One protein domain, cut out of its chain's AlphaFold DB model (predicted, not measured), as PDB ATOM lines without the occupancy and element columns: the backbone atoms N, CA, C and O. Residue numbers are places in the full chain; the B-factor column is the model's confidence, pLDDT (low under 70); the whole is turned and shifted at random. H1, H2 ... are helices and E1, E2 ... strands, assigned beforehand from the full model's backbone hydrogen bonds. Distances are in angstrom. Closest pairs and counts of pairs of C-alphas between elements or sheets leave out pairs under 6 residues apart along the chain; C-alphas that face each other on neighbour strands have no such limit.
ATOM      1  N   GLU A  40      20.034   7.740  40.437       84.19
ATOM      2  CA  GLU A  40      20.730   7.715  39.145       84.19
ATOM      3  C   GLU A  40      20.952   9.110  38.557       84.19
ATOM      4  O   GLU A  40      22.008   9.365  37.977       84.19
ATOM      5  N   LYS A  41      20.012  10.041  38.767       92.88
ATOM      6  CA  LYS A  41      20.112  11.440  38.316       92.88
ATOM      7  C   LYS A  41      21.377  12.155  38.821       92.88
ATOM      8  O   LYS A  41      21.872  13.085  38.168       92.88
ATOM      9  N   TYR A  42      21.886  11.733  39.976       91.44
ATOM     10  CA  TYR A  42      23.057  12.317  40.630       91.44
ATOM     11  C   TYR A  42      24.277  11.390  40.603       91.44
ATOM     12  O   TYR A  42      25.329  11.756  41.122       91.44
ATOM     13  N   MET A  43      24.184  10.213  39.979       90.25
ATOM     14  CA  MET A  43      25.354   9.374  39.743       90.25
ATOM     15  C   MET A  43      26.190   9.963  38.611       90.25
ATOM     16  O   MET A  43      25.709  10.183  37.502       90.25
ATOM     17  N   VAL A  44      27.472  10.164  38.878       86.06
ATOM     18  CA  VAL A  44      28.442  10.715  37.932       86.06
ATOM     19  C   VAL A  44      29.613   9.756  37.776       86.06
ATOM     20  O   VAL A  44      29.940   8.996  38.689       86.06
ATOM     21  N   GLU A  45      30.234   9.768  36.600       81.81
ATOM     22  CA  GLU A  45      31.452   9.013  36.319       81.81
ATOM     23  C   GLU A  45      32.620   9.994  36.181       81.81
ATOM     24  O   GLU A  45      32.567  10.927  35.381       81.81
ATOM     25  N   SER A  46      33.663   9.825  36.992       74.12
ATOM     26  CA  SER A  46      34.903  10.591  36.868       74.12
ATOM     27  C   SER A  46      35.718  10.140  35.653       74.12
ATOM     28  O   SER A  46      35.520   9.059  35.101       74.12
ATOM     29  N   ASN A  47      36.713  10.943  35.272       61.97
ATOM     30  CA  ASN A  47      37.599  10.654  34.137       61.97
ATOM     31  C   ASN A  47      38.386   9.337  34.278       61.97
ATOM     32  O   ASN A  47      38.742   8.726  33.274       61.97
ATOM     33  N   ASP A  48      38.655   8.881  35.505       59.94
ATOM     34  CA  ASP A  48      39.278   7.578  35.787       59.94
ATOM     35  C   ASP A  48      38.262   6.419  35.817       59.94
ATOM     36  O   ASP A  48      38.603   5.287  36.158       59.94
ATOM     37  N   GLY A  49      37.013   6.682  35.425       68.56
ATOM     38  CA  GLY A  49      35.966   5.686  35.273       68.56
ATOM     39  C   GLY A  49      35.285   5.262  36.568       68.56
ATOM     40  O   GLY A  49      34.610   4.229  36.571       68.56
ATOM     41  N   LYS A  50      35.486   5.997  37.667       76.88
ATOM     42  CA  LYS A  50      34.840   5.710  38.948       76.88
ATOM     43  C   LYS A  50      33.457   6.333  38.982       76.88
ATOM     44  O   LYS A  50      33.287   7.495  38.630       76.88
ATOM     45  N   ARG A  51      32.471   5.569  39.447       77.25
ATOM     46  CA  ARG A  51      31.118   6.085  39.657       77.25
ATOM     47  C   ARG A  51      30.967   6.514  41.105       77.25
ATOM     48  O   ARG A  51      31.316   5.765  42.015       77.25
ATOM     49  N   TYR A  52      30.449   7.714  41.304       85.19
ATOM     50  CA  TYR A  52      30.155   8.260  42.618       85.19
ATOM     51  C   TYR A  52      28.862   9.067  42.562       85.19
ATOM     52  O   TYR A  52      28.379   9.428  41.488       85.19
ATOM     53  N   PHE A  53      28.279   9.302  43.725       92.06
ATOM     54  CA  PHE A  53      27.100  10.129  43.885       92.06
ATOM     55  C   PHE A  53      27.525  11.590  44.092       92.06
ATOM     56  O   PHE A  53      28.273  11.894  45.028       92.06
ATOM     57  N   ASP A  54      27.058  12.497  43.236       94.81
ATOM     58  CA  ASP A  54      27.335  13.933  43.313       94.81
ATOM     59  C   ASP A  54      26.450  14.599  44.380       94.81
ATOM     60  O   ASP A  54      25.334  15.061  44.125       94.81
ATOM     61  N   ILE A  55      26.961  14.614  45.614       93.81
ATOM     62  CA  ILE A  55      26.263  15.169  46.780       93.81
ATOM     63  C   ILE A  55      26.002  16.669  46.613       93.81
ATOM     64  O   ILE A  55      24.958  17.157  47.052       93.81
ATOM     65  N   ASP A  56      26.926  17.408  46.004       93.88
ATOM     66  CA  ASP A  56      26.817  18.863  45.893       93.88
ATOM     67  C   ASP A  56      25.744  19.241  44.871       93.88
ATOM     68  O   ASP A  56      24.889  20.095  45.145       93.88
ATOM     69  N   LYS A  57      25.691  18.520  43.745       95.31
ATOM     70  CA  LYS A  57      24.586  18.629  42.793       95.31
ATOM     71  C   LYS A  57      23.253  18.255  43.441       95.31
ATOM     72  O   LYS A  57      22.313  19.045  43.370       95.31
ATOM     73  N   ALA A  58      23.174  17.124  44.145       94.00
ATOM     74  CA  ALA A  58      21.945  16.699  44.819       94.00
ATOM     75  C   ALA A  58      21.441  17.737  45.844       94.00
ATOM     76  O   ALA A  58      20.249  18.042  45.883       94.00
ATOM     77  N   LYS A  59      22.342  18.348  46.627       94.25
ATOM     78  CA  LYS A  59      21.998  19.429  47.567       94.25
ATOM     79  C   LYS A  59      21.513  20.692  46.859       94.25
ATOM     80  O   LYS A  59      20.512  21.273  47.274       94.25
ATOM     81  N   SER A  60      22.204  21.123  45.804       95.38
ATOM     82  CA  SER A  60      21.831  22.332  45.053       95.38
ATOM     83  C   SER A  60      20.480  22.194  44.341       95.38
ATOM     84  O   SER A  60      19.716  23.158  44.277       95.38
ATOM     85  N   GLU A  61      20.138  20.982  43.903       96.31
ATOM     86  CA  GLU A  61      18.837  20.649  43.318       96.31
ATOM     87  C   GLU A  61      17.768  20.275  44.362       96.31
ATOM     88  O   GLU A  61      16.650  19.922  43.991       96.31
ATOM     89  N   LYS A  62      18.076  20.407  45.662       95.69
ATOM     90  CA  LYS A  62      17.167  20.135  46.790       95.69
ATOM     91  C   LYS A  62      16.599  18.707  46.790       95.69
ATOM     92  O   LYS A  62      15.407  18.515  47.034       95.69
ATOM     93  N   ALA A  63      17.446  17.713  46.515       92.31
ATOM     94  CA  ALA A  63      17.099  16.304  46.682       92.31
ATOM     95  C   ALA A  63      16.668  16.001  48.129       92.31
ATOM     96  O   ALA A  63      17.083  16.686  49.067       92.31
ATOM     97  N   SER A  64      15.833  14.975  48.305       93.56
ATOM     98  CA  SER A  64      15.328  14.590  49.628       93.56
ATOM     99  C   SER A  64      16.426  14.051  50.554       93.56
ATOM    100  O   SER A  64      17.441  13.525  50.095       93.56
ATOM    101  N   ASP A  65      16.203  14.135  51.868       91.44
ATOM    102  CA  ASP A  65      17.151  13.632  52.871       91.44
ATOM    103  C   ASP A  65      17.431  12.126  52.698       91.44
ATOM    104  O   ASP A  65      18.590  11.718  52.765       91.44
ATOM    105  N   ASP A  66      16.407  11.327  52.358       85.69
ATOM    106  CA  ASP A  66      16.536   9.894  52.036       85.69
ATOM    107  C   ASP A  66      17.554   9.666  50.887       85.69
ATOM    108  O   ASP A  66      18.370   8.741  50.927       85.69
ATOM    109  N   ILE A  67      17.534  10.524  49.859       88.06
ATOM    110  CA  ILE A  67      18.437  10.450  48.698       88.06
ATOM    111  C   ILE A  67      19.856  10.879  49.072       88.06
ATOM    112  O   ILE A  67      20.826  10.251  48.645       88.06
ATOM    113  N   LEU A  68      19.994  11.918  49.898       90.56
ATOM    114  CA  LEU A  68      21.293  12.380  50.381       90.56
ATOM    115  C   LEU A  68      21.962  11.344  51.297       90.56
ATOM    116  O   LEU A  68      23.170  11.124  51.189       90.56
ATOM    117  N   GLU A  69      21.208  10.687  52.179       86.00
ATOM    118  CA  GLU A  69      21.720   9.627  53.055       86.00
ATOM    119  C   GLU A  69      22.207   8.422  52.241       86.00
ATOM    120  O   GLU A  69      23.339   7.961  52.409       86.00
ATOM    121  N   MET A  70      21.397   7.968  51.284       82.81
ATOM    122  CA  MET A  70      21.755   6.843  50.425       82.81
ATOM    123  C   MET A  70      22.936   7.176  49.497       82.81
ATOM    124  O   MET A  70      23.832   6.353  49.310       82.81
ATOM    125  N   GLY A  71      23.009   8.406  48.982       83.44
ATOM    126  CA  GLY A  71      24.155   8.900  48.216       83.44
ATOM    127  C   GLY A  71      25.464   8.907  49.017       83.44
ATOM    128  O   GLY A  71      26.511   8.486  48.516       83.44
ATOM    129  N   ASN A  72      25.413   9.307  50.292       83.50
ATOM    130  CA  ASN A  72      26.559   9.219  51.202       83.50
ATOM    131  C   ASN A  72      27.005   7.767  51.429       83.50
ATOM    132  O   ASN A  72      28.207   7.483  51.403       83.50
ATOM    133  N   LEU A  73      26.056   6.844  51.611       81.19
ATOM    134  CA  LEU A  73      26.349   5.420  51.766       81.19
ATOM    135  C   LEU A  73      27.022   4.845  50.512       81.19
ATOM    136  O   LEU A  73      28.056   4.186  50.627       81.19
ATOM    137  N   ILE A  74      26.497   5.152  49.321       78.50
ATOM    138  CA  ILE A  74      27.087   4.755  48.032       78.50
ATOM    139  C   ILE A  74      28.530   5.258  47.928       78.50
ATOM    140  O   ILE A  74      29.426   4.479  47.603       78.50
ATOM    141  N   ASN A  75      28.787   6.524  48.265       83.75
ATOM    142  CA  ASN A  75      30.137   7.087  48.240       83.75
ATOM    143  C   ASN A  75      31.079   6.416  49.245       83.75
ATOM    144  O   ASN A  75      32.239   6.159  48.915       83.75
ATOM    145  N   SER A  76      30.596   6.094  50.447       74.62
ATOM    146  CA  SER A  76      31.377   5.353  51.443       74.62
ATOM    147  C   SER A  76      31.744   3.958  50.935       74.62
ATOM    148  O   SER A  76      32.909   3.569  50.984       74.62
ATOM    149  N   MET A  77      30.772   3.228  50.380       69.00
ATOM    150  CA  MET A  77      30.991   1.896  49.813       69.00
ATOM    151  C   MET A  77      31.937   1.933  48.611       69.00
ATOM    152  O   MET A  77      32.834   1.099  48.511       69.00
ATOM    153  N   ALA A  78      31.780   2.915  47.720       71.25
ATOM    154  CA  ALA A  78      32.657   3.115  46.572       71.25
ATOM    155  C   ALA A  78      34.091   3.427  47.020       71.25
ATOM    156  O   ALA A  78      35.045   2.835  46.515       71.25
ATOM    157  N   LYS A  79      34.266   4.301  48.018       73.56
ATOM    158  CA  LYS A  79      35.575   4.614  48.603       73.56
ATOM    159  C   LYS A  79      36.235   3.372  49.199       73.56
ATOM    160  O   LYS A  79      37.414   3.140  48.938       73.56
ATOM    161  N   ASP A  80      35.493   2.563  49.947       67.50
ATOM    162  CA  ASP A  80      36.007   1.311  50.502       67.50
ATOM    163  C   ASP A  80      36.367   0.310  49.403       67.50
ATOM    164  O   ASP A  80      37.439  -0.292  49.456       67.50
ATOM    165  N   TRP A  81      35.535   0.186  48.367       65.56
ATOM    166  CA  TRP A  81      35.791  -0.669  47.210       65.56
ATOM    167  C   TRP A  81      37.063  -0.251  46.463       65.56
ATOM    168  O   TRP A  81      37.974  -1.060  46.292       65.56
ATOM    169  N   TYR A  82      37.191   1.025  46.091       66.50
ATOM    170  CA  TYR A  82      38.365   1.543  45.383       66.50
ATOM    171  C   TYR A  82      39.636   1.522  46.241       66.50
ATOM    172  O   TYR A  82      40.734   1.314  45.721       66.50
ATOM    173  N   ASN A  83      39.523   1.682  47.561       62.88
ATOM    174  CA  ASN A  83      40.654   1.516  48.475       62.88
ATOM    175  C   ASN A  83      41.069   0.046  48.619       62.88
ATOM    176  O   ASN A  83      42.252  -0.247  48.784       62.88
ATOM    177  N   LYS A  84      40.118  -0.888  48.543       54.78
ATOM    178  CA  LYS A  84      40.382  -2.331  48.601       54.78
ATOM    179  C   LYS A  84      40.989  -2.840  47.294       54.78
ATOM    180  O   LYS A  84      41.942  -3.614  47.348       54.78
ATOM    181  N   ASP A  85      40.522  -2.339  46.153       49.19
ATOM    182  CA  ASP A  85      41.079  -2.643  44.832       49.19
ATOM    183  C   ASP A  85      42.445  -1.991  44.617       49.19
ATOM    184  O   ASP A  85      43.363  -2.668  44.166       49.19
ATOM    185  N   SER A  86      42.652  -0.731  45.011       46.69
ATOM    186  CA  SER A  86      43.979  -0.100  44.917       46.69
ATOM    187  C   SER A  86      45.011  -0.785  45.816       46.69
ATOM    188  O   SER A  86      46.153  -0.972  45.398       46.69
ATOM    189  N   LYS A  87      44.610  -1.254  47.007       44.22
ATOM    190  CA  LYS A  87      45.468  -2.089  47.860       44.22
ATOM    191  C   LYS A  87      45.719  -3.469  47.251       44.22
ATOM    192  O   LYS A  87      46.872  -3.870  47.210       44.22
ATOM    193  N   ARG A  88      44.714  -4.165  46.702       40.22
ATOM    194  CA  ARG A  88      44.907  -5.462  46.010       40.22
ATOM    195  C   ARG A  88      45.780  -5.359  44.760       40.22
ATOM    196  O   ARG A  88      46.546  -6.274  44.482       40.22
ATOM    197  N   ILE A  89      45.661  -4.265  44.012       43.88
ATOM    198  CA  ILE A  89      46.390  -4.038  42.761       43.88
ATOM    199  C   ILE A  89      47.844  -3.620  43.020       43.88
ATOM    200  O   ILE A  89      48.704  -3.962  42.212       43.88
ATOM    201  N   ASN A  90      48.124  -2.943  44.140       39.81
ATOM    202  CA  ASN A  90      49.473  -2.488  44.494       39.81
ATOM    203  C   ASN A  90      50.212  -3.396  45.495       39.81
ATOM    204  O   ASN A  90      51.401  -3.182  45.709       39.81
TER     205      ASN A  90
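AT A GLANCE: This is residues 40 to 90 of the 287 residues of an uncharacterized protein of Peptoniphilus asaccharolyticus DSM 20463 (UniProt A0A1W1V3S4). One long helix, H2, makes the long axis; the small strand hairpin E1 E2 and the short helix H1 lie along one side of its earlier part, with E2 next to H2 and E1 beyond E2. The far end of H2, residues 83 to 90, sticks out free. The printed part has 51 residues, with two named strands and two named helices in the order E1, E2, H1, H2; it is mostly helix, and the two strands form an antiparallel sheet. It is only just loose, close to compact, with a radius of gyration of the C-alphas of 12.3 A, and elongated, spanning 39 by 21 by 14 A.

HOW THE PARTS SIT: Start at E1, residues 43 to 45, and go on to E2, residues 51 to 53: they form an antiparallel hairpin at 144 degrees. Look for N 44 and O 52, 2.9 A apart, and N 52 and O 44, 3.0 A apart, both within hydrogen-bond range. Next comes H1, residues 55 to 60, and then H2, residues 65 to 90. H1 and H2 form a helical hairpin: they touch, H2 with residues 68 to 72 alone, and run opposite ways at a shallow tilt of 27 degrees. Their closest C-alphas are those of Ile 55 and Leu 68, 6.7 A apart. The closest C-alphas of E2 and H2 are those of Phe 53 and Gly 71, 5.4 A apart. E1 is apart from H1 and from H2. In H1 and H2 every O i to N i+4 pair is within hydrogen-bond range.

IN THESE COORDINATES: Find C-alpha 43 at (25.354, 9.374, 39.743), where E1 begins; it is 7.0 A long, E2 7.1 A and H1 8.6 A. H2 runs 37.1 A from C-alpha 65 at (17.151, 13.632, 52.871) to C-alpha 90 at (49.473, -2.488, 44.494).

THE WHOLE: The two C-alphas farthest apart are those of Lys 62 and Asn 90, 39.5 A. The printed part has no cut, and its three links are tight. Look for pLDDT under 70 at residues 47 to 49, 77 and 80 to 90; the mean of the printed part is 77.8.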